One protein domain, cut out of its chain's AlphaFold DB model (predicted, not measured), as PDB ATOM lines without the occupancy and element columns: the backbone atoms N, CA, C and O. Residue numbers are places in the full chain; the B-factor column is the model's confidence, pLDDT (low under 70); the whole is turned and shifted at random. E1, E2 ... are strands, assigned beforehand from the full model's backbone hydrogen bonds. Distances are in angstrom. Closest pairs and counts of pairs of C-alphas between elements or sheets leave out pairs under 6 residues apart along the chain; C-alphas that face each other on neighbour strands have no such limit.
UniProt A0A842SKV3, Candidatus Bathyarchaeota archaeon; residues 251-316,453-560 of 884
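Overview. This is residues 251 to 316 and 453 to 560 of the 884 residues of a protein of Candidatus Bathyarchaeota archaeon (UniProt A0A842SKV3). Two strongly twisted sheets lie face to face as a sandwich, their strands at only 16 degrees to each other, and the chain passes from one sheet to the other again and again. One is a branched sheet of E1, E2, E3, E5, E6, E8, E9 and E11; the other runs E7 - E10 - E4 - E12 - E13 - E14, all antiparallel. The printed part has 174 residues with fourteen named strands, E1 to E14 in that order, and no named helix: all strand, though under half of the residues, 85, are in named elements. It is compact, with a radius of gyration of the C-alphas of 15.0 A and spans of 43 by 35 by 31 A.

Arrangement. Start at E1, residues 257 to 263; with E2, residues 267 to 272, and E3, residues 275 to 281, it makes a meander, each strand the antiparallel neighbour of the one before. Look for N 260 and O 271 at 3.0 A and N 268 and O 280 at 2.8 A. On the other side of E1 from E2 is E11, residues 514 to 522, with N 259 and O 518 at 2.9 A. E5, residues 304 to 313, bends by 61 degrees at residue 308 and has E11 on one side, with N 308 and O 519 at 3.0 A. On its other side are E6, residues 453 to 455, with N 312 and O 453 at 3.0 A, and E9, residues 489 to 494, with N 307 and O 491 at 2.8 A. E8, residues 481 to 484, forms a hairpin with E9, with N 483 and O 490 at 2.8 A. In the other sheet, edge strand E7, residues 474 to 477, pairs with E10, residues 498 to 501, at N 475 and O 500, 2.8 A. Next come E4, residues 294 to 296, with N 296 and O 499 at 2.9 A, and E12, residues 528 to 535, with N 295 and O 532 at 2.8 A. E12, E13, residues 540 to 546, and E14, residues 551 to 557, are a second meander; see N 533 and O 542, then N 543 and O 555, both 2.9 A. Between the sheets, the closest C-alphas of E1 and E14, Ala 261 and Phe 554, are 7.0 A apart.

Along the chain. Find C-alpha 257 at (76.326, -33.893, -4.192); E1 runs 19.6 A from there. E5 spans 26.7 A and E11 24.7 A. E14 spans 18.4 A and ends at C-alpha 557, (81.778, -12.353, -15.413).

Size, cuts and confidence. The C-alphas farthest apart, Gly 284 and Thr 460, are 44.0 A apart. Residues 317 to 452 are not printed; C-alphas 316 and 453 are 14.4 A apart across the cut. The links E3 to E4, E6 to E7 and E10 to E11 are long. Confidence is under 70 at residues 299 to 303 and 524 to 525.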
ATOM      1  N   TYR A 251      76.530 -23.678   0.883       90.44
ATOM      2  CA  TYR A 251      77.366 -24.658   1.568       90.44
ATOM      3  C   TYR A 251      77.174 -26.056   0.954       90.44
ATOM      4  O   TYR A 251      76.072 -26.602   0.982       90.44
ATOM      5  N   LEU A 252      78.248 -26.669   0.440       87.62
ATOM      6  CA  LEU A 252      78.166 -27.963  -0.255       87.62
ATOM      7  C   LEU A 252      77.943 -29.153   0.698       87.62
ATOM      8  O   LEU A 252      77.141 -30.048   0.426       87.62
ATOM      9  N   GLY A 253      78.650 -29.169   1.832       83.75
ATOM     10  CA  GLY A 253      78.688 -30.308   2.755       83.75
ATOM     11  C   GLY A 253      79.565 -31.476   2.280       83.75
ATOM     12  O   GLY A 253      80.353 -31.333   1.354       83.75
ATOM     13  N   ASN A 254      79.447 -32.626   2.956       84.44
ATOM     14  CA  ASN A 254      80.251 -33.831   2.688       84.44
ATOM     15  C   ASN A 254      79.466 -34.885   1.889       84.44
ATOM     16  O   ASN A 254      78.228 -34.935   1.977       84.44
ATOM     17  N   GLY A 255      80.204 -35.785   1.230       89.50
ATOM     18  CA  GLY A 255      79.674 -36.869   0.407       89.50
ATOM     19  C   GLY A 255      79.224 -36.379  -0.966       89.50
ATOM     20  O   GLY A 255      79.151 -35.174  -1.202       89.50
ATOM     21  N   TRP A 256      78.838 -37.315  -1.834       93.25
ATOM     22  CA  TRP A 256      78.313 -37.011  -3.165       93.25
ATOM     23  C   TRP A 256      77.173 -35.986  -3.138       93.25
ATOM     24  O   TRP A 256      76.174 -36.151  -2.424       93.25
ATOM     25  N   LYS A 257      77.324 -34.936  -3.945       94.31
ATOM     26  CA  LYS A 257      76.326 -33.893  -4.192       94.31
ATOM     27  C   LYS A 257      76.058 -33.762  -5.673       94.31
ATOM     28  O   LYS A 257      76.998 -33.687  -6.458       94.31
ATOM     29  N   HIS A 258      74.783 -33.665  -6.022       96.56
ATOM     30  CA  HIS A 258      74.381 -33.249  -7.357       96.56
ATOM     31  C   HIS A 258      74.368 -31.728  -7.389       96.56
ATOM     32  O   HIS A 258      73.534 -31.100  -6.734       96.56
ATOM     33  N   VAL A 259      75.307 -31.144  -8.119       97.75
ATOM     34  CA  VAL A 259      75.386 -29.702  -8.321       97.75
ATOM     35  C   VAL A 259      74.825 -29.398  -9.694       97.75
ATOM     36  O   VAL A 259      75.218 -30.017 -10.680       97.75
ATOM     37  N   THR A 260      73.905 -28.445  -9.777       98.50
ATOM     38  CA  THR A 260      73.442 -27.911 -11.058       98.50
ATOM     39  C   THR A 260      73.468 -26.400 -10.993       98.50
ATOM     40  O   THR A 260      72.957 -25.819 -10.039       98.50
ATOM     41  N   ALA A 261      74.043 -25.766 -12.005       98.00
ATOM     42  CA  ALA A 261      73.961 -24.326 -12.152       98.00
ATOM     43  C   ALA A 261      73.330 -23.968 -13.493       98.00
ATOM     44  O   ALA A 261      73.606 -24.584 -14.530       98.00
ATOM     45  N   VAL A 262      72.440 -22.985 -13.438       98.00
ATOM     46  CA  VAL A 262      71.623 -22.541 -14.563       98.00
ATOM     47  C   VAL A 262      71.837 -21.048 -14.733       98.00
ATOM     48  O   VAL A 262      71.761 -20.292 -13.769       98.00
ATOM     49  N   ARG A 263      72.083 -20.632 -15.970       95.69
ATOM     50  CA  ARG A 263      72.008 -19.240 -16.395       95.69
ATOM     51  C   ARG A 263      70.867 -19.130 -17.391       95.69
ATOM     52  O   ARG A 263      70.935 -19.758 -18.452       95.69
ATOM     53  N   ASP A 264      69.844 -18.359 -17.056       93.25
ATOM     54  CA  ASP A 264      68.834 -17.933 -18.022       93.25
ATOM     55  C   ASP A 264      69.127 -16.505 -18.520       93.25
ATOM     56  O   ASP A 264      70.254 -16.016 -18.401       93.25
ATOM     57  N   THR A 265      68.149 -15.861 -19.156       88.94
ATOM     58  CA  THR A 265      68.297 -14.499 -19.685       88.94
ATOM     59  C   THR A 265      68.484 -13.429 -18.592       88.94
ATOM     60  O   THR A 265      69.204 -12.462 -18.825       88.94
ATOM     61  N   ASN A 266      67.864 -13.591 -17.420       90.94
ATOM     62  CA  ASN A 266      67.802 -12.575 -16.362       90.94
ATOM     63  C   ASN A 266      68.304 -13.076 -15.005       90.94
ATOM     64  O   ASN A 266      68.423 -12.291 -14.074       90.94
ATOM     65  N   SER A 267      68.565 -14.367 -14.835       94.94
ATOM     66  CA  SER A 267      68.848 -14.949 -13.530       94.94
ATOM     67  C   SER A 267      69.909 -16.042 -13.583       94.94
ATOM     68  O   SER A 267      70.016 -16.844 -14.519       94.94
ATOM     69  N   LEU A 268      70.703 -16.063 -12.518       96.44
ATOM     70  CA  LEU A 268      71.629 -17.125 -12.175       96.44
ATOM     71  C   LEU A 268      70.997 -17.984 -11.082       96.44
ATOM     72  O   LEU A 268      70.411 -17.457 -10.137       96.44
ATOM     73  N   PHE A 269      71.128 -19.303 -11.188       98.19
ATOM     74  CA  PHE A 269      70.617 -20.237 -10.189       98.19
ATOM     75  C   PHE A 269      71.657 -21.284  -9.830       98.19
ATOM     76  O   PHE A 269      72.326 -21.844 -10.705       98.19
ATOM     77  N   LEU A 270      71.707 -21.612  -8.543       98.44
ATOM     78  CA  LEU A 270      72.424 -22.761  -8.013       98.44
ATOM     79  C   LEU A 270      71.430 -23.743  -7.405       98.44
ATOM     80  O   LEU A 270      70.583 -23.360  -6.604       98.44
ATOM     81  N   TYR A 271      71.568 -25.019  -7.750       98.38
ATOM     82  CA  TYR A 271      70.794 -26.117  -7.189       98.38
ATOM     83  C   TYR A 271      71.731 -27.147  -6.557       98.38
ATOM     84  O   TYR A 271      72.773 -27.492  -7.124       98.38
ATOM     85  N   LEU A 272      71.322 -27.676  -5.405       97.12
ATOM     86  CA  LEU A 272      71.999 -28.755  -4.693       97.12
ATOM     87  C   LEU A 272      71.024 -29.904  -4.452       97.12
ATOM     88  O   LEU A 272      69.965 -29.717  -3.859       97.12
ATOM     89  N   ASN A 273      71.397 -31.109  -4.886       95.75
ATOM     90  CA  ASN A 273      70.599 -32.331  -4.724       95.75
ATOM     91  C   ASN A 273      69.158 -32.181  -5.236       95.75
ATOM     92  O   ASN A 273      68.212 -32.619  -4.590       95.75
ATOM     93  N   GLY A 274      68.992 -31.511  -6.378       94.62
ATOM     94  CA  GLY A 274      67.677 -31.293  -6.978       94.62
ATOM     95  C   GLY A 274      66.915 -30.070  -6.458       94.62
ATOM     96  O   GLY A 274      65.961 -29.653  -7.103       94.62
ATOM     97  N   ALA A 275      67.329 -29.469  -5.339       95.81
ATOM     98  CA  ALA A 275      66.639 -28.338  -4.718       95.81
ATOM     99  C   ALA A 275      67.333 -26.994  -5.017       95.81
ATOM    100  O   ALA A 275      68.563 -26.965  -5.110       95.81
ATOM    101  N   PRO A 276      66.586 -25.878  -5.144       97.19
ATOM    102  CA  PRO A 276      67.174 -24.550  -5.300       97.19
ATOM    103  C   PRO A 276      67.960 -24.168  -4.042       97.19
ATOM    104  O   PRO A 276      67.476 -24.332  -2.922       97.19
ATOM    105  N   ALA A 277      69.179 -23.676  -4.239       97.44
ATOM    106  CA  ALA A 277      70.108 -23.310  -3.178       97.44
ATOM    107  C   ALA A 277      70.325 -21.795  -3.096       97.44
ATOM    108  O   ALA A 277      70.374 -21.269  -1.987       97.44
ATOM    109  N   ASP A 278      70.445 -21.118  -4.242       98.25
ATOM    110  CA  ASP A 278      70.637 -19.666  -4.320       98.25
ATOM    111  C   ASP A 278      70.260 -19.117  -5.708       98.25
ATOM    112  O   ASP A 278      70.227 -19.875  -6.690       98.25
ATOM    113  N   THR A 279      69.959 -17.819  -5.793       97.38
ATOM    114  CA  THR A 279      69.596 -17.130  -7.039       97.38
ATOM    115  C   THR A 279      70.061 -15.678  -7.043       97.38
ATOM    116  O   THR A 279      70.029 -15.022  -6.009       97.38
ATOM    117  N   GLU A 280      70.455 -15.182  -8.214       94.75
ATOM    118  CA  GLU A 280      70.930 -13.811  -8.401       94.75
ATOM    119  C   GLU A 280      70.366 -13.212  -9.696       94.75
ATOM    120  O   GLU A 280      70.285 -13.902 -10.718       94.75
ATOM    121  N   ASP A 281      69.996 -11.928  -9.664       90.06
ATOM    122  CA  ASP A 281      69.574 -11.177 -10.850       90.06
ATOM    123  C   ASP A 281      70.785 -10.771 -11.699       90.06
ATOM    124  O   ASP A 281      71.755 -10.167 -11.234       90.06
ATOM    125  N   ILE A 282      70.711 -11.104 -12.981       90.19
ATOM    126  CA  ILE A 282      71.725 -10.806 -13.992       90.19
ATOM    127  C   ILE A 282      71.116 -10.042 -15.173       90.19
ATOM    128  O   ILE A 282      71.674 -10.048 -16.270       90.19
ATOM    129  N   THR A 283      69.974  -9.379 -14.979       87.62
ATOM    130  CA  THR A 283      69.367  -8.518 -16.000       87.62
ATOM    131  C   THR A 283      70.395  -7.512 -16.531       87.62
ATOM    132  O   THR A 283      71.076  -6.818 -15.778       87.62
ATOM    133  N   GLY A 284      70.542  -7.456 -17.858       81.81
ATOM    134  CA  GLY A 284      71.501  -6.570 -18.524       81.81
ATOM    135  C   GLY A 284      72.937  -7.100 -18.630       81.81
ATOM    136  O   GLY A 284      73.762  -6.399 -19.215       81.81
ATOM    137  N   TYR A 285      73.244  -8.312 -18.142       86.06
ATOM    138  CA  TYR A 285      74.564  -8.928 -18.341       86.06
ATOM    139  C   TYR A 285      74.880  -9.194 -19.811       86.06
ATOM    140  O   TYR A 285      74.048  -9.679 -20.583       86.06
ATOM    141  N   GLY A 286      76.134  -8.947 -20.178       84.69
ATOM    142  CA  GLY A 286      76.661  -9.142 -21.513       84.69
ATOM    143  C   GLY A 286      77.045 -10.586 -21.848       84.69
ATOM    144  O   GLY A 286      76.627 -11.575 -21.236       84.69
ATOM    145  N   SER A 287      77.852 -10.706 -22.903       89.00
ATOM    146  CA  SER A 287      78.407 -11.983 -23.354       89.00
ATOM    147  C   SER A 287      79.579 -12.397 -22.480       89.00
ATOM    148  O   SER A 287      80.524 -11.626 -22.344       89.00
ATOM    149  N   ILE A 288      79.565 -13.642 -22.007       92.12
ATOM    150  CA  ILE A 288      80.649 -14.288 -21.254       92.12
ATOM    151  C   ILE A 288      81.532 -15.182 -22.149       92.12
ATOM    152  O   ILE A 288      82.374 -15.932 -21.645       92.12
ATOM    153  N   SER A 289      81.358 -15.107 -23.480       91.88
ATOM    154  CA  SER A 289      82.185 -15.841 -24.453       91.88
ATOM    155  C   SER A 289      83.665 -15.546 -24.246       91.88
ATOM    156  O   SER A 289      84.068 -14.396 -24.052       91.88
ATOM    157  N   ASN A 290      84.470 -16.601 -24.331       92.25
ATOM    158  CA  ASN A 290      85.921 -16.532 -24.317       92.25
ATOM    159  C   ASN A 290      86.517 -17.723 -25.079       92.25
ATOM    160  O   ASN A 290      85.869 -18.755 -25.284       92.25
ATOM    161  N   ASP A 291      87.776 -17.593 -25.483       92.69
ATOM    162  CA  ASP A 291      88.480 -18.571 -26.311       92.69
ATOM    163  C   ASP A 291      89.171 -19.699 -25.521       92.69
ATOM    164  O   ASP A 291      89.829 -20.549 -26.124       92.69
ATOM    165  N   GLN A 292      89.000 -19.743 -24.195       94.50
ATOM    166  CA  GLN A 292      89.651 -20.727 -23.329       94.50
ATOM    167  C   GLN A 292      88.971 -22.098 -23.412       94.50
ATOM    168  O   GLN A 292      87.761 -22.192 -23.631       94.50
ATOM    169  N   SER A 293      89.733 -23.172 -23.213       95.44
ATOM    170  CA  SER A 293      89.166 -24.510 -23.007       95.44
ATOM    171  C   SER A 293      88.327 -24.554 -21.722       95.44
ATOM    172  O   SER A 293      88.522 -23.754 -20.804       95.44
ATOM    173  N   LEU A 294      87.377 -25.485 -21.669       95.12
ATOM    174  CA  LEU A 294      86.659 -25.812 -20.443       95.12
ATOM    175  C   LEU A 294      87.488 -26.842 -19.669       95.12
ATOM    176  O   LEU A 294      87.885 -27.855 -20.234       95.12
ATOM    177  N   TYR A 295      87.723 -26.600 -18.388       93.94
ATOM    178  CA  TYR A 295      88.435 -27.519 -17.508       93.94
ATOM    179  C   TYR A 295      87.504 -28.033 -16.416       93.94
ATOM    180  O   TYR A 295      86.791 -27.239 -15.798       93.94
ATOM    181  N   ALA A 296      87.525 -29.340 -16.170       92.19
ATOM    182  CA  ALA A 296      86.976 -29.956 -14.967       92.19
ATOM    183  C   ALA A 296      88.130 -30.403 -14.065       92.19
ATOM    184  O   ALA A 296      89.106 -30.985 -14.542       92.19
ATOM    185  N   GLY A 297      88.032 -30.097 -12.774       84.81
ATOM    186  CA  GLY A 297      89.147 -30.217 -11.838       84.81
ATOM    187  C   GLY A 297      90.281 -29.214 -12.108       84.81
ATOM    188  O   GLY A 297      90.427 -28.668 -13.203       84.81
ATOM    189  N   GLY A 298      91.086 -28.948 -11.078       72.00
ATOM    190  CA  GLY A 298      92.322 -28.163 -11.179       72.00
ATOM    191  C   GLY A 298      92.297 -26.788 -10.490       72.00
ATOM    192  O   GLY A 298      91.625 -25.851 -10.922       72.00
ATOM    193  N   GLY A 299      93.116 -26.620  -9.444       53.66
ATOM    194  CA  GLY A 299      93.437 -25.319  -8.837       53.66
ATOM    195  C   GLY A 299      94.190 -25.425  -7.502       53.66
ATOM    196  O   GLY A 299      93.653 -25.961  -6.547       53.66
ATOM    197  N   SER A 300      95.425 -24.895  -7.451       49.47
ATOM    198  CA  SER A 300      96.347 -24.762  -6.296       49.47
ATOM    199  C   SER A 300      96.400 -25.918  -5.278       49.47
ATOM    200  O   SER A 300      95.696 -25.899  -4.282       49.47
ATOM    201  N   SER A 301      97.345 -26.846  -5.482       46.72
ATOM    202  CA  SER A 301      97.945 -27.767  -4.494       46.72
ATOM    203  C   SER A 301      97.109 -28.099  -3.240       46.72
ATOM    204  O   SER A 301      97.193 -27.381  -2.241       46.72
ATOM    205  N   GLY A 302      96.443 -29.259  -3.243       52.25
ATOM    206  CA  GLY A 302      96.012 -29.941  -2.014       52.25
ATOM    207  C   GLY A 302      94.521 -30.240  -1.860       52.25
ATOM    208  O   GLY A 302      94.126 -30.589  -0.750       52.25
ATOM    209  N   SER A 303      93.705 -30.100  -2.906       60.03
ATOM    210  CA  SER A 303      92.321 -30.577  -2.913       60.03
ATOM    211  C   SER A 303      92.206 -31.908  -3.653       60.03
ATOM    212  O   SER A 303      92.644 -32.035  -4.795       60.03
ATOM    213  N   ASP A 304      91.592 -32.872  -2.973       79.44
ATOM    214  CA  ASP A 304      91.223 -34.172  -3.518       79.44
ATOM    215  C   ASP A 304      89.703 -34.147  -3.730       79.44
ATOM    216  O   ASP A 304      88.930 -33.950  -2.781       79.44
ATOM    217  N   LEU A 305      89.269 -34.273  -4.984       86.75
ATOM    218  CA  LEU A 305      87.853 -34.326  -5.338       86.75
ATOM    219  C   LEU A 305      87.580 -35.462  -6.312       86.75
ATOM    220  O   LEU A 305      88.437 -35.820  -7.116       86.75
ATOM    221  N   ARG A 306      86.365 -36.000  -6.271       90.56
ATOM    222  CA  ARG A 306      85.866 -36.966  -7.251       90.56
ATOM    223  C   ARG A 306      84.658 -36.389  -7.964       90.56
ATOM    224  O   ARG A 306      83.835 -35.726  -7.331       90.56
ATOM    225  N   MET A 307      84.565 -36.629  -9.265       93.31
ATOM    226  CA  MET A 307      83.432 -36.227 -10.091       93.31
ATOM    227  C   MET A 307      82.876 -37.393 -10.885       93.31
ATOM    228  O   MET A 307      83.605 -38.310 -11.259       93.31
ATOM    229  N   ASP A 308      81.585 -37.300 -11.159       95.44
ATOM    230  CA  ASP A 308      80.826 -38.241 -11.969       95.44
ATOM    231  C   ASP A 308      79.758 -37.455 -12.762       95.44
ATOM    232  O   ASP A 308      79.330 -36.376 -12.331       95.44
ATOM    233  N   GLU A 309      79.334 -37.975 -13.914       96.06
ATOM    234  CA  GLU A 309      78.177 -37.489 -14.682       96.06
ATOM    235  C   GLU A 309      78.204 -35.988 -15.043       96.06
ATOM    236  O   GLU A 309      77.274 -35.226 -14.742       96.06
ATOM    237  N   ILE A 310      79.268 -35.536 -15.715       96.88
ATOM    238  CA  ILE A 310      79.370 -34.140 -16.170       96.88
ATOM    239  C   ILE A 310      78.461 -33.929 -17.381       96.88
ATOM    240  O   ILE A 310      78.609 -34.573 -18.423       96.88
ATOM    241  N   ARG A 311      77.534 -32.975 -17.270       97.50
ATOM    242  CA  ARG A 311      76.579 -32.633 -18.330       97.50
ATOM    243  C   ARG A 311      76.545 -31.133 -18.580       97.50
ATOM    244  O   ARG A 311      76.571 -30.339 -17.643       97.50
ATOM    245  N   PHE A 312      76.422 -30.743 -19.846       97.50
ATOM    246  CA  PHE A 312      76.264 -29.344 -20.263       97.50
ATOM    247  C   PHE A 312      75.264 -29.233 -21.418       97.50
ATOM    248  O   PHE A 312      75.267 -30.058 -22.337       97.50
ATOM    249  N   CYS A 313      74.430 -28.194 -21.411       96.19
ATOM    250  CA  CYS A 313      73.574 -27.826 -22.537       96.19
ATOM    251  C   CYS A 313      73.387 -26.309 -22.644       96.19
ATOM    252  O   CYS A 313      73.227 -25.629 -21.631       96.19
ATOM    253  N   LYS A 314      73.292 -25.785 -23.870       94.62
ATOM    254  CA  LYS A 314      72.973 -24.369 -24.159       94.62
ATOM    255  C   LYS A 314      71.468 -24.055 -24.062       94.62
ATOM    256  O   LYS A 314      70.879 -23.474 -24.970       94.62
ATOM    257  N   SER A 315      70.826 -24.542 -23.005       93.94
ATOM    258  CA  SER A 315      69.412 -24.313 -22.687       93.94
ATOM    259  C   SER A 315      69.221 -24.331 -21.177       93.94
ATOM    260  O   SER A 315      69.976 -25.020 -20.483       93.94
ATOM    261  N   THR A 316      68.193 -23.665 -20.665       96.38
ATOM    262  CA  THR A 316      67.820 -23.779 -19.252       96.38
ATOM    263  C   THR A 316      67.120 -25.105 -18.962       96.38
ATOM    264  O   THR A 316      66.396 -25.658 -19.798       96.38
ATOM    265  N   ILE A 453      77.437 -31.771 -23.787       98.06
ATOM    266  CA  ILE A 453      78.380 -32.690 -23.138       98.06
ATOM    267  C   ILE A 453      77.553 -33.661 -22.302       98.06
ATOM    268  O   ILE A 453      76.674 -33.212 -21.559       98.06
ATOM    269  N   VAL A 454      77.850 -34.953 -22.418       98.12
ATOM    270  CA  VAL A 454      77.507 -35.986 -21.434       98.12
ATOM    271  C   VAL A 454      78.731 -36.885 -21.286       98.12
ATOM    272  O   VAL A 454      79.041 -37.646 -22.200       98.12
ATOM    273  N   HIS A 455      79.441 -36.748 -20.168       97.25
ATOM    274  CA  HIS A 455      80.566 -37.605 -19.789       97.25
ATOM    275  C   HIS A 455      80.149 -38.482 -18.609       97.25
ATOM    276  O   HIS A 455      79.866 -37.952 -17.533       97.25
ATOM    277  N   HIS A 456      80.130 -39.798 -18.826       95.38
ATOM    278  CA  HIS A 456      79.848 -40.808 -17.799       95.38
ATOM    279  C   HIS A 456      81.089 -41.138 -16.946       95.38
ATOM    280  O   HIS A 456      80.946 -41.460 -15.777       95.38
ATOM    281  N   LEU A 457      82.305 -40.919 -17.472       94.75
ATOM    282  CA  LEU A 457      83.583 -40.985 -16.737       94.75
ATOM    283  C   LEU A 457      83.988 -42.391 -16.245       94.75
ATOM    284  O   LEU A 457      84.785 -42.530 -15.313       94.75
ATOM    285  N   GLU A 458      83.500 -43.438 -16.904       92.00
ATOM    286  CA  GLU A 458      83.831 -44.843 -16.654       92.00
ATOM    287  C   GLU A 458      85.118 -45.312 -17.359       92.00
ATOM    288  O   GLU A 458      85.584 -46.447 -17.167       92.00
ATOM    289  N   GLU A 459      85.717 -44.468 -18.204       92.94
ATOM    290  CA  GLU A 459      86.899 -44.834 -18.971       92.94
ATOM    291  C   GLU A 459      88.118 -45.095 -18.088       92.94
ATOM    292  O   GLU A 459      88.335 -44.480 -17.055       92.94
ATOM    293  N   THR A 460      88.984 -46.001 -18.543       89.81
ATOM    294  CA  THR A 460      90.224 -46.386 -17.835       89.81
ATOM    295  C   THR A 460      91.485 -45.806 -18.475       89.81
ATOM    296  O   THR A 460      92.606 -46.129 -18.082       89.81
ATOM    297  N   THR A 461      91.325 -44.980 -19.509       83.62
ATOM    298  CA  THR A 461      92.417 -44.363 -20.274       83.62
ATOM    299  C   THR A 461      92.077 -42.907 -20.552       83.62
ATOM    300  O   THR A 461      90.900 -42.616 -20.686       83.62
ATOM    301  N   GLY A 462      93.084 -42.030 -20.671       83.19
ATOM    302  CA  GLY A 462      93.005 -40.553 -20.623       83.19
ATOM    303  C   GLY A 462      92.103 -39.783 -21.604       83.19
ATOM    304  O   GLY A 462      92.353 -38.605 -21.844       83.19
ATOM    305  N   THR A 463      91.077 -40.398 -22.183       93.94
ATOM    306  CA  THR A 463      89.999 -39.729 -22.911       93.94
ATOM    307  C   THR A 463      88.666 -40.065 -22.252       93.94
ATOM    308  O   THR A 463      88.315 -41.238 -22.198       93.94
ATOM    309  N   ALA A 464      87.937 -39.039 -21.811       94.06
ATOM    310  CA  ALA A 464      86.534 -39.140 -21.421       94.06
ATOM    311  C   ALA A 464      85.665 -38.933 -22.668       94.06
ATOM    312  O   ALA A 464      85.736 -37.877 -23.316       94.06
ATOM    313  N   TYR A 465      84.900 -39.945 -23.063       96.06
ATOM    314  CA  TYR A 465      84.074 -39.881 -24.257       96.06
ATOM    315  C   TYR A 465      82.778 -39.114 -23.983       96.06
ATOM    316  O   TYR A 465      82.222 -39.125 -22.894       96.06
ATOM    317  N   ASP A 466      82.315 -38.404 -25.013       97.62
ATOM    318  CA  ASP A 466      81.085 -37.618 -24.973       97.62
ATOM    319  C   ASP A 466      80.008 -38.419 -25.686       97.62
ATOM    320  O   ASP A 466      80.137 -38.679 -26.887       97.62
ATOM    321  N   SER A 467      78.970 -38.800 -24.947       97.62
ATOM    322  CA  SER A 467      77.845 -39.584 -25.461       97.62
ATOM    323  C   SER A 467      76.899 -38.757 -26.344       97.62
ATOM    324  O   SER A 467      75.991 -39.306 -26.977       97.62
ATOM    325  N   THR A 468      77.099 -37.435 -26.442       98.06
ATOM    326  CA  THR A 468      76.315 -36.575 -27.336       98.06
ATOM    327  C   THR A 468      76.829 -36.588 -28.778       98.06
ATOM    328  O   THR A 468      77.967 -36.933 -29.086       98.06
ATOM    329  N   GLY A 469      75.997 -36.097 -29.703       95.81
ATOM    330  CA  GLY A 469      76.419 -35.851 -31.086       95.81
ATOM    331  C   GLY A 469      77.425 -34.703 -31.259       95.81
ATOM    332  O   GLY A 469      77.860 -34.468 -32.384       95.81
ATOM    333  N   SER A 470      77.764 -33.970 -30.188       95.81
ATOM    334  CA  SER A 470      78.735 -32.867 -30.240       95.81
ATOM    335  C   SER A 470      80.183 -33.356 -30.196       95.81
ATOM    336  O   SER A 470      81.057 -32.635 -30.673       95.81
ATOM    337  N   ALA A 471      80.426 -34.568 -29.680       95.81
ATOM    338  CA  ALA A 471      81.748 -35.188 -29.571       95.81
ATOM    339  C   ALA A 471      82.794 -34.301 -28.861       95.81
ATOM    340  O   ALA A 471      83.968 -34.276 -29.231       95.81
ATOM    341  N   ASN A 472      82.367 -33.572 -27.829       97.06
ATOM    342  CA  ASN A 472      83.223 -32.760 -26.967       97.06
ATOM    343  C   ASN A 472      83.968 -33.657 -25.964       97.06
ATOM    344  O   ASN A 472      83.724 -33.610 -24.759       97.06
ATOM    345  N   HIS A 473      84.842 -34.527 -26.468       96.88
ATOM    346  CA  HIS A 473      85.629 -35.447 -25.646       96.88
ATOM    347  C   HIS A 473      86.579 -34.691 -24.707       96.88
ATOM    348  O   HIS A 473      87.207 -33.707 -25.108       96.88
ATOM    349  N   GLY A 474      86.698 -35.172 -23.472       95.12
ATOM    350  CA  GLY A 474      87.649 -34.663 -22.490       95.12
ATOM    351  C   GLY A 474      89.002 -35.360 -22.610       95.12
ATOM    352  O   GLY A 474      89.072 -36.567 -22.827       95.12
ATOM    353  N   THR A 475      90.090 -34.612 -22.453       95.38
ATOM    354  CA  THR A 475      91.441 -35.160 -22.287       95.38
ATOM    355  C   THR A 475      91.818 -35.070 -20.820       95.38
ATOM    356  O   THR A 475      92.028 -33.977 -20.297       95.38
ATOM    357  N   TYR A 476      91.891 -36.215 -20.154       92.50
ATOM    358  CA  TYR A 476      92.224 -36.282 -18.739       92.50
ATOM    359  C   TYR A 476      93.746 -36.328 -18.546       92.50
ATOM    360  O   TYR A 476      94.448 -37.110 -19.193       92.50
ATOM    361  N   THR A 477      94.247 -35.485 -17.645       90.12
ATOM    362  CA  THR A 477      95.649 -35.416 -17.228       90.12
ATOM    363  C   THR A 477      95.741 -35.853 -15.772       90.12
ATOM    364  O   THR A 477      95.467 -35.059 -14.877       90.12
ATOM    365  N   GLY A 478      96.131 -37.106 -15.557       85.75
ATOM    366  CA  GLY A 478      96.241 -37.745 -14.247       85.75
ATOM    367  C   GLY A 478      96.233 -39.267 -14.378       85.75
ATOM    368  O   GLY A 478      96.203 -39.789 -15.498       85.75
ATOM    369  N   ASP A 479      96.189 -39.963 -13.241       85.00
ATOM    370  CA  ASP A 479      96.153 -41.437 -13.185       85.00
ATOM    371  C   ASP A 479      94.876 -42.009 -12.519       85.00
ATOM    372  O   ASP A 479      94.762 -43.229 -12.379       85.00
ATOM    373  N   GLN A 480      93.921 -41.168 -12.097       87.19
ATOM    374  CA  GLN A 480      92.760 -41.552 -11.267       87.19
ATOM    375  C   GLN A 480      91.448 -41.577 -12.071       87.19
ATOM    376  O   GLN A 480      90.491 -40.848 -11.814       87.19
ATOM    377  N   LEU A 481      91.448 -42.431 -13.093       88.31
ATOM    378  CA  LEU A 481      90.317 -42.709 -13.979       88.31
ATOM    379  C   LEU A 481      89.548 -43.949 -13.514       88.31
ATOM    380  O   LEU A 481      90.164 -44.911 -13.046       88.31
ATOM    381  N   ASN A 482      88.230 -43.958 -13.722       88.88
ATOM    382  CA  ASN A 482      87.332 -45.020 -13.261       88.88
ATOM    383  C   ASN A 482      87.457 -45.289 -11.743       88.88
ATOM    384  O   ASN A 482      87.432 -46.434 -11.278       88.88
ATOM    385  N   ASP A 483      87.634 -44.215 -10.972       87.25
ATOM    386  CA  ASP A 483      87.483 -44.222  -9.518       87.25
ATOM    387  C   ASP A 483      86.012 -44.492  -9.149       87.25
ATOM    388  O   ASP A 483      85.132 -44.350  -9.995       87.25
ATOM    389  N   PRO A 484      85.683 -44.877  -7.902       88.19
ATOM    390  CA  PRO A 484      84.292 -45.088  -7.511       88.19
ATOM    391  C   PRO A 484      83.454 -43.811  -7.682       88.19
ATOM    392  O   PRO A 484      83.624 -42.868  -6.897       88.19
ATOM    393  N   GLY A 485      82.558 -43.817  -8.675       90.62
ATOM    394  CA  GLY A 485      81.548 -42.794  -8.941       90.62
ATOM    395  C   GLY A 485      80.276 -42.996  -8.113       90.62
ATOM    396  O   GLY A 485      80.202 -43.873  -7.243       90.62
ATOM    397  N   LEU A 486      79.255 -42.181  -8.371       91.62
ATOM    398  CA  LEU A 486      77.923 -42.388  -7.806       91.62
ATOM    399  C   LEU A 486      77.126 -43.426  -8.611       91.62
ATOM    400  O   LEU A 486      76.327 -44.170  -8.030       91.62
ATOM    401  N   ILE A 487      77.301 -43.454  -9.934       88.88
ATOM    402  CA  ILE A 487      76.561 -44.340 -10.836       88.88
ATOM    403  C   ILE A 487      77.402 -45.565 -11.190       88.88
ATOM    404  O   ILE A 487      77.099 -46.648 -10.669       88.88
ATOM    405  N   ASP A 488      78.444 -45.400 -12.008       88.62
ATOM    406  CA  ASP A 488      79.453 -46.426 -12.293       88.62
ATOM    407  C   ASP A 488      80.857 -45.980 -11.854       88.62
ATOM    408  O   ASP A 488      81.197 -46.055 -10.666       88.62
ATOM    409  N   GLY A 489      81.671 -45.551 -12.817       89.44
ATOM    410  CA  GLY A 489      82.988 -44.978 -12.600       89.44
ATOM    411  C   GLY A 489      82.914 -43.464 -12.474       89.44
ATOM    412  O   GLY A 489      81.895 -42.846 -12.742       89.44
ATOM    413  N   GLY A 490      84.004 -42.864 -12.029       92.06
ATOM    414  CA  GLY A 490      84.188 -41.427 -11.998       92.06
ATOM    415  C   GLY A 490      85.658 -41.075 -12.167       92.06
ATOM    416  O   GLY A 490      86.532 -41.939 -12.267       92.06
ATOM    417  N   CYS A 491      85.948 -39.782 -12.162       91.31
ATOM    418  CA  CYS A 491      87.317 -39.276 -12.178       91.31
ATOM    419  C   CYS A 491      87.659 -38.644 -10.833       91.31
ATOM    420  O   CYS A 491      86.932 -37.780 -10.340       91.31
ATOM    421  N   GLY A 492      88.787 -39.047 -10.258       89.75
ATOM    422  CA  GLY A 492      89.431 -38.302  -9.188       89.75
ATOM    423  C   GLY A 492      90.304 -37.187  -9.761       89.75
ATOM    424  O   GLY A 492      90.874 -37.329 -10.838       89.75
ATOM    425  N   PHE A 493      90.408 -36.067  -9.062       87.81
ATOM    426  CA  PHE A 493      91.307 -34.973  -9.410       87.81
ATOM    427  C   PHE A 493      92.111 -34.611  -8.171       87.81
ATOM    428  O   PHE A 493      91.560 -34.090  -7.196       87.81
ATOM    429  N   TYR A 494      93.406 -34.911  -8.219       83.19
ATOM    430  CA  TYR A 494      94.331 -34.725  -7.112       83.19
ATOM    431  C   TYR A 494      95.431 -33.737  -7.517       83.19
ATOM    432  O   TYR A 494      96.058 -33.862  -8.568       83.19
ATOM    433  N   SER A 495      95.722 -32.757  -6.657       77.69
ATOM    434  CA  SER A 495      96.768 -31.748  -6.902       77.69
ATOM    435  C   SER A 495      96.528 -30.889  -8.161       77.69
ATOM    436  O   SER A 495      95.772 -29.920  -8.105       77.69
ATOM    437  N   ASP A 496      97.222 -31.169  -9.264       78.50
ATOM    438  CA  ASP A 496      97.226 -30.412 -10.523       78.50
ATOM    439  C   ASP A 496      96.573 -31.182 -11.681       78.50
ATOM    440  O   ASP A 496      96.574 -30.709 -12.823       78.50
ATOM    441  N   GLU A 497      95.978 -32.338 -11.380       88.06
ATOM    442  CA  GLU A 497      95.178 -33.110 -12.324       88.06
ATOM    443  C   GLU A 497      93.933 -32.332 -12.771       88.06
ATOM    444  O   GLU A 497      93.306 -31.593 -12.006       88.06
ATOM    445  N   ASN A 498      93.584 -32.490 -14.043       90.75
ATOM    446  CA  ASN A 498      92.435 -31.841 -14.665       90.75
ATOM    447  C   ASN A 498      91.970 -32.634 -15.886       90.75
ATOM    448  O   ASN A 498      92.688 -33.482 -16.423       90.75
ATOM    449  N   MET A 499      90.767 -32.318 -16.345       93.38
ATOM    450  CA  MET A 499      90.228 -32.767 -17.613       93.38
ATOM    451  C   MET A 499      89.971 -31.553 -18.490       93.38
ATOM    452  O   MET A 499      89.155 -30.697 -18.151       93.38
ATOM    453  N   GLU A 500      90.647 -31.499 -19.631       95.38
ATOM    454  CA  GLU A 500      90.467 -30.443 -20.619       95.38
ATOM    455  C   GLU A 500      89.445 -30.861 -21.678       95.38
ATOM    456  O   GLU A 500      89.622 -31.863 -22.371       95.38
ATOM    457  N   ILE A 501      88.416 -30.042 -21.869       96.25
ATOM    458  CA  ILE A 501      87.526 -30.082 -23.023       96.25
ATOM    459  C   ILE A 501      87.897 -28.902 -23.924       96.25
ATOM    460  O   ILE A 501      87.735 -27.735 -23.552       96.25
ATOM    461  N   SER A 502      88.407 -29.207 -25.119       95.88
ATOM    462  CA  SER A 502      88.867 -28.187 -26.066       95.88
ATOM    463  C   SER A 502      87.766 -27.186 -26.410       95.88
ATOM    464  O   SER A 502      86.611 -27.558 -26.621       95.88
ATOM    465  N   ASN A 503      88.138 -25.909 -26.518       95.00
ATOM    466  CA  ASN A 503      87.197 -24.846 -26.856       95.00
ATOM    467  C   ASN A 503      86.430 -25.128 -28.166       95.00
ATOM    468  O   ASN A 503      87.032 -25.403 -29.208       95.00
ATOM    469  N   HIS A 504      85.102 -25.004 -28.123       94.81
ATOM    470  CA  HIS A 504      84.224 -25.216 -29.271       94.81
ATOM    471  C   HIS A 504      82.896 -24.447 -29.124       94.81
ATOM    472  O   HIS A 504      82.405 -24.234 -28.019       94.81
ATOM    473  N   LEU A 505      82.255 -24.078 -30.243       92.69
ATOM    474  CA  LEU A 505      81.000 -23.299 -30.250       92.69
ATOM    475  C   LEU A 505      79.811 -24.010 -29.574       92.69
ATOM    476  O   LEU A 505      78.853 -23.361 -29.152       92.69
ATOM    477  N   SER A 506      79.845 -25.343 -29.480       93.12
ATOM    478  CA  SER A 506      78.807 -26.124 -28.785       93.12
ATOM    479  C   SER A 506      78.870 -25.983 -27.261       93.12
ATOM    480  O   SER A 506      77.885 -26.302 -26.603       93.12
ATOM    481  N   ILE A 507      79.985 -25.488 -26.712       92.25
ATOM    482  CA  ILE A 507      80.218 -25.293 -25.268       92.25
ATOM    483  C   ILE A 507      80.500 -23.830 -24.902       92.25
ATOM    484  O   ILE A 507      80.813 -23.516 -23.755       92.25
ATOM    485  N   ASP A 508      80.387 -22.928 -25.878       91.38
ATOM    486  CA  ASP A 508      80.429 -21.489 -25.659       91.38
ATOM    487  C   ASP A 508      78.994 -20.955 -25.531       91.38
ATOM    488  O   ASP A 508      78.255 -20.974 -26.522       91.38
ATOM    489  N   PRO A 509      78.550 -20.527 -24.338       85.56
ATOM    490  CA  PRO A 509      77.209 -19.979 -24.155       85.56
ATOM    491  C   PRO A 509      77.035 -18.590 -24.786       85.56
ATOM    492  O   PRO A 509      75.900 -18.163 -24.980       85.56
ATOM    493  N   GLU A 510      78.116 -17.895 -25.155       80.62
ATOM    494  CA  GLU A 510      78.087 -16.486 -25.555       80.62
ATOM    495  C   GLU A 510      77.431 -15.595 -24.489       80.62
ATOM    496  O   GLU A 510      77.899 -15.549 -23.357       80.62
ATOM    497  N   GLY A 511      76.364 -14.870 -24.830       71.56
ATOM    498  CA  GLY A 511      75.488 -14.194 -23.867       71.56
ATOM    499  C   GLY A 511      74.207 -14.972 -23.581       71.56
ATOM    500  O   GLY A 511      73.334 -14.453 -22.897       71.56
ATOM    501  N   GLY A 512      74.081 -16.195 -24.089       85.12
ATOM    502  CA  GLY A 512      72.870 -17.000 -24.020       85.12
ATOM    503  C   GLY A 512      72.745 -17.871 -22.773       85.12
ATOM    504  O   GLY A 512      73.598 -17.918 -21.886       85.12
ATOM    505  N   GLU A 513      71.633 -18.584 -22.740       94.06
ATOM    506  CA  GLU A 513      71.245 -19.460 -21.647       94.06
ATOM    507  C   GLU A 513      72.045 -20.768 -21.654       94.06
ATOM    508  O   GLU A 513      72.366 -21.317 -22.715       94.06
ATOM    509  N   PHE A 514      72.342 -21.311 -20.475       96.12
ATOM    510  CA  PHE A 514      72.945 -22.634 -20.355       96.12
ATOM    511  C   PHE A 514      72.664 -23.287 -19.005       96.12
ATOM    512  O   PHE A 514      72.337 -22.635 -18.018       96.12
ATOM    513  N   THR A 515      72.833 -24.604 -18.976       97.88
ATOM    514  CA  THR A 515      72.812 -25.410 -17.758       97.88
ATOM    515  C   THR A 515      74.009 -26.335 -17.774       97.88
ATOM    516  O   THR A 515      74.301 -26.951 -18.803       97.88
ATOM    517  N   PHE A 516      74.660 -26.483 -16.629       95.94
ATOM    518  CA  PHE A 516      75.581 -27.584 -16.402       95.94
ATOM    519  C   PHE A 516      75.262 -28.280 -15.087       95.94
ATOM    520  O   PHE A 516      74.757 -27.663 -14.147       95.94
ATOM    521  N   SER A 517      75.561 -29.570 -15.030       97.38
ATOM    522  CA  SER A 517      75.404 -30.377 -13.831       97.38
ATOM    523  C   SER A 517      76.540 -31.375 -13.708       97.38
ATOM    524  O   SER A 517      77.105 -31.802 -14.714       97.38
ATOM    525  N   LEU A 518      76.855 -31.750 -12.478       96.94
ATOM    526  CA  LEU A 518      77.818 -32.796 -12.168       96.94
ATOM    527  C   LEU A 518      77.530 -33.365 -10.784       96.94
ATOM    528  O   LEU A 518      76.947 -32.692  -9.925       96.94
ATOM    529  N   TRP A 519      77.970 -34.592 -10.559       96.31
ATOM    530  CA  TRP A 519      78.118 -35.124  -9.219       96.31
ATOM    531  C   TRP A 519      79.534 -34.864  -8.734       96.31
ATOM    532  O   TRP A 519      80.493 -35.038  -9.481       96.31
ATOM    533  N   VAL A 520      79.665 -34.420  -7.487       93.75
ATOM    534  CA  VAL A 520      80.964 -34.164  -6.856       93.75
ATOM    535  C   VAL A 520      80.990 -34.683  -5.430       93.75
ATOM    536  O   VAL A 520      80.015 -34.540  -4.693       93.75
ATOM    537  N   ASP A 521      82.120 -35.253  -5.037       91.19
ATOM    538  CA  ASP A 521      82.462 -35.572  -3.655       91.19
ATOM    539  C   ASP A 521      83.801 -34.908  -3.314       91.19
ATOM    540  O   ASP A 521      84.769 -35.027  -4.067       91.19
ATOM    541  N   LEU A 522      83.844 -34.174  -2.202       84.12
ATOM    542  CA  LEU A 522      85.035 -33.455  -1.751       84.12
ATOM    543  C   LEU A 522      85.588 -34.101  -0.486       84.12
ATOM    544  O   LEU A 522      84.899 -34.136   0.537       84.12
ATOM    545  N   ASP A 523      86.858 -34.502  -0.517       72.25
ATOM    546  CA  ASP A 523      87.537 -35.032   0.671       72.25
ATOM    547  C   ASP A 523      88.049 -33.903   1.588       72.25
ATOM    548  O   ASP A 523      88.122 -34.064   2.811       72.25
ATOM    549  N   THR A 524      88.341 -32.718   1.033       64.38
ATOM    550  CA  THR A 524      88.718 -31.518   1.802       64.38
ATOM    551  C   THR A 524      88.100 -30.243   1.223       64.38
ATOM    552  O   THR A 524      88.311 -29.933   0.054       64.38
ATOM    553  N   GLN A 525      87.407 -29.452   2.053       64.44
ATOM    554  CA  GLN A 525      86.832 -28.143   1.688       64.44
ATOM    555  C   GLN A 525      87.901 -27.031   1.691       64.44
ATOM    556  O   GLN A 525      87.860 -26.106   2.501       64.44
ATOM    557  N   GLN A 526      88.916 -27.165   0.839       72.38
ATOM    558  CA  GLN A 526      89.867 -26.092   0.526       72.38
ATOM    559  C   GLN A 526      89.422 -25.368  -0.750       72.38
ATOM    560  O   GLN A 526      88.588 -25.881  -1.494       72.38
ATOM    561  N   ASN A 527      90.003 -24.195  -1.012       79.62
ATOM    562  CA  ASN A 527      89.765 -23.464  -2.255       79.62
ATOM    563  C   ASN A 527      90.129 -24.348  -3.461       79.62
ATOM    564  O   ASN A 527      91.302 -24.673  -3.641       79.62
ATOM    565  N   THR A 528      89.132 -24.761  -4.244       84.19
ATOM    566  CA  THR A 528      89.311 -25.700  -5.359       84.19
ATOM    567  C   THR A 528      88.380 -25.367  -6.511       84.19
ATOM    568  O   THR A 528      87.199 -25.092  -6.307       84.19
ATOM    569  N   THR A 529      88.882 -25.437  -7.738       88.81
ATOM    570  CA  THR A 529      88.034 -25.324  -8.927       88.81
ATOM    571  C   THR A 529      87.372 -26.663  -9.203       88.81
ATOM    572  O   THR A 529      88.042 -27.695  -9.236       88.81
ATOM    573  N   LEU A 530      86.063 -26.640  -9.433       91.25
ATOM    574  CA  LEU A 530      85.320 -27.806  -9.897       91.25
ATOM    575  C   LEU A 530      85.246 -27.798 -11.423       91.25
ATOM    576  O   LEU A 530      85.598 -28.776 -12.072       91.25
ATOM    577  N   LEU A 531      84.826 -26.674 -11.996       93.19
ATOM    578  CA  LEU A 531      84.643 -26.526 -13.433       93.19
ATOM    579  C   LEU A 531      84.897 -25.071 -13.831       93.19
ATOM    580  O   LEU A 531      84.429 -24.162 -13.151       93.19
ATOM    581  N   THR A 532      85.649 -24.813 -14.898       93.56
ATOM    582  CA  THR A 532      86.002 -23.441 -15.290       93.56
ATOM    583  C   THR A 532      86.213 -23.284 -16.788       93.56
ATOM    584  O   THR A 532      86.922 -24.065 -17.417       93.56
ATOM    585  N   LYS A 533      85.629 -22.231 -17.358       93.88
ATOM    586  CA  LYS A 533      85.948 -21.712 -18.691       93.88
ATOM    587  C   LYS A 533      86.173 -20.210 -18.544       93.88
ATOM    588  O   LYS A 533      85.271 -19.400 -18.772       93.88
ATOM    589  N   TRP A 534      87.369 -19.864 -18.075       93.12
ATOM    590  CA  TRP A 534      87.698 -18.535 -17.564       93.12
ATOM    591  C   TRP A 534      88.948 -17.950 -18.219       93.12
ATOM    592  O   TRP A 534      90.036 -18.523 -18.131       93.12
ATOM    593  N   ASN A 535      88.820 -16.762 -18.809       93.94
ATOM    594  CA  ASN A 535      89.940 -15.967 -19.290       93.94
ATOM    595  C   ASN A 535      90.457 -15.061 -18.168       93.94
ATOM    596  O   ASN A 535      89.862 -14.038 -17.845       93.94
ATOM    597  N   SER A 536      91.605 -15.421 -17.591       90.38
ATOM    598  CA  SER A 536      92.209 -14.660 -16.486       90.38
ATOM    599  C   SER A 536      92.807 -13.312 -16.907       90.38
ATOM    600  O   SER A 536      93.095 -12.496 -16.040       90.38
ATOM    601  N   GLN A 537      93.055 -13.082 -18.201       89.62
ATOM    602  CA  GLN A 537      93.576 -11.798 -18.695       89.62
ATOM    603  C   GLN A 537      92.462 -10.770 -18.887       89.62
ATOM    604  O   GLN A 537      92.696  -9.578 -18.723       89.62
ATOM    605  N   GLU A 538      91.272 -11.246 -19.244       89.00
ATOM    606  CA  GLU A 538      90.086 -10.419 -19.464       89.00
ATOM    607  C   GLU A 538      89.136 -10.426 -18.267       89.00
ATOM    608  O   GLU A 538      88.145  -9.725 -18.328       89.00
ATOM    609  N   SER A 539      89.398 -11.222 -17.221       88.06
ATOM    610  CA  SER A 539      88.458 -11.466 -16.112       88.06
ATOM    611  C   SER A 539      87.064 -11.848 -16.611       88.06
ATOM    612  O   SER A 539      86.064 -11.268 -16.223       88.06
ATOM    613  N   LYS A 540      87.001 -12.810 -17.534       92.62
ATOM    614  CA  LYS A 540      85.779 -13.091 -18.288       92.62
ATOM    615  C   LYS A 540      85.501 -14.578 -18.412       92.62
ATOM    616  O   LYS A 540      86.396 -15.352 -18.758       92.62
ATOM    617  N   GLY A 541      84.252 -14.980 -18.204       94.12
ATOM    618  CA  GLY A 541      83.793 -16.353 -18.386       94.12
ATOM    619  C   GLY A 541      82.919 -16.843 -17.242       94.12
ATOM    620  O   GLY A 541      82.206 -16.070 -16.608       94.12
ATOM    621  N   TYR A 542      82.965 -18.148 -16.988       94.62
ATOM    622  CA  TYR A 542      82.230 -18.768 -15.888       94.62
ATOM    623  C   TYR A 542      83.077 -19.806 -15.156       94.62
ATOM    624  O   TYR A 542      83.965 -20.436 -15.741       94.62
ATOM    625  N   ARG A 543      82.794 -19.993 -13.865       94.12
ATOM    626  CA  ARG A 543      83.466 -20.993 -13.029       94.12
ATOM    627  C   ARG A 543      82.596 -21.457 -11.867       94.12
ATOM    628  O   ARG A 543      81.904 -20.658 -11.247       94.12
ATOM    629  N   LEU A 544      82.692 -22.741 -11.549       94.94
ATOM    630  CA  LEU A 544      82.183 -23.373 -10.342       94.94
ATOM    631  C   LEU A 544      83.375 -23.781  -9.476       94.94
ATOM    632  O   LEU A 544      84.258 -24.509  -9.936       94.94
ATOM    633  N   TYR A 545      83.420 -23.312  -8.237       92.81
ATOM    634  CA  TYR A 545      84.558 -23.520  -7.344       92.81
ATOM    635  C   TYR A 545      84.127 -23.498  -5.879       92.81
ATOM    636  O   TYR A 545      83.017 -23.083  -5.558       92.81
ATOM    637  N   ILE A 546      85.002 -23.960  -4.995       89.88
ATOM    638  CA  ILE A 546      84.880 -23.788  -3.549       89.88
ATOM    639  C   ILE A 546      85.707 -22.569  -3.157       89.88
ATOM    640  O   ILE A 546      86.883 -22.507  -3.508       89.88
ATOM    641  N   ASP A 547      85.116 -21.600  -2.465       88.94
ATOM    642  CA  ASP A 547      85.825 -20.404  -2.006       88.94
ATOM    643  C   ASP A 547      86.714 -20.687  -0.774       88.94
ATOM    644  O   ASP A 547      86.760 -21.792  -0.229       88.94
ATOM    645  N   SER A 548      87.438 -19.673  -0.288       84.50
ATOM    646  CA  SER A 548      88.272 -19.804   0.918       84.50
ATOM    647  C   SER A 548      87.479 -20.050   2.208       84.50
ATOM    648  O   SER A 548      88.073 -20.396   3.229       84.50
ATOM    649  N   SER A 549      86.166 -19.825   2.178       84.62
ATOM    650  CA  SER A 549      85.239 -20.037   3.291       84.62
ATOM    651  C   SER A 549      84.594 -21.430   3.255       84.62
ATOM    652  O   SER A 549      83.896 -21.790   4.202       84.62
ATOM    653  N   GLY A 550      84.846 -22.223   2.207       84.56
ATOM    654  CA  GLY A 550      84.285 -23.560   2.011       84.56
ATOM    655  C   GLY A 550      82.919 -23.582   1.313       84.56
ATOM    656  O   GLY A 550      82.283 -24.636   1.265       84.56
ATOM    657  N   ASN A 551      82.449 -22.452   0.778       91.12
ATOM    658  CA  ASN A 551      81.192 -22.389   0.038       91.12
ATOM    659  C   ASN A 551      81.405 -22.778  -1.420       91.12
ATOM    660  O   ASN A 551      82.376 -22.362  -2.045       91.12
ATOM    661  N   LEU A 552      80.453 -23.523  -1.978       93.94
ATOM    662  CA  LEU A 552      80.314 -23.677  -3.416       93.94
ATOM    663  C   LEU A 552      79.849 -22.354  -4.011       93.94
ATOM    664  O   LEU A 552      78.820 -21.832  -3.596       93.94
ATOM    665  N   VAL A 553      80.577 -21.855  -5.001       96.12
ATOM    666  CA  VAL A 553      80.282 -20.617  -5.714       96.12
ATOM    667  C   VAL A 553      80.233 -20.904  -7.203       96.12
ATOM    668  O   VAL A 553      81.189 -21.429  -7.779       96.12
ATOM    669  N   PHE A 554      79.132 -20.516  -7.837       97.38
ATOM    670  CA  PHE A 554      79.054 -20.389  -9.282       97.38
ATOM    671  C   PHE A 554      79.130 -18.910  -9.648       97.38
ATOM    672  O   PHE A 554      78.274 -18.128  -9.246       97.38
ATOM    673  N   ARG A 555      80.175 -18.541 -10.394       95.62
ATOM    674  CA  ARG A 555      80.451 -17.172 -10.832       95.62
ATOM    675  C   ARG A 555      80.352 -17.052 -12.344       95.62
ATOM    676  O   ARG A 555      80.909 -17.893 -13.058       95.62
ATOM    677  N   ILE A 556      79.758 -15.956 -12.803       94.75
ATOM    678  CA  ILE A 556      79.873 -15.445 -14.173       94.75
ATOM    679  C   ILE A 556      80.486 -14.042 -14.165       94.75
ATOM    680  O   ILE A 556      80.323 -13.302 -13.197       94.75
ATOM    681  N   ASP A 557      81.184 -13.682 -15.236       93.50
ATOM    682  CA  ASP A 557      81.778 -12.353 -15.413       93.50
ATOM    683  C   ASP A 557      81.906 -12.049 -16.906       93.50
ATOM    684  O   ASP A 557      82.413 -12.871 -17.680       93.50
ATOM    685  N   ASP A 558      81.397 -10.899 -17.328       91.75
ATOM    686  CA  ASP A 558      81.511 -10.389 -18.694       91.75
ATOM    687  C   ASP A 558      82.595  -9.305 -18.824       91.75
ATOM    688  O   ASP A 558      82.878  -8.878 -19.952       91.75
ATOM    689  N   ASN A 559      83.235  -8.938 -17.703       91.25
ATOM    690  CA  ASN A 559      84.177  -7.834 -17.551       91.25
ATOM    691  C   ASN A 559      83.577  -6.475 -17.961       91.25
ATOM    692  O   ASN A 559      84.285  -5.596 -18.461       91.25
ATOM    693  N   ASP A 560      82.263  -6.315 -17.792       90.56
ATOM    694  CA  ASP A 560      81.551  -5.064 -18.013       90.56
ATOM    695  C   ASP A 560      80.695  -4.707 -16.790       90.56
ATOM    696  O   ASP A 560      79.731  -5.378 -16.426       90.56
TER     697      ASP A 560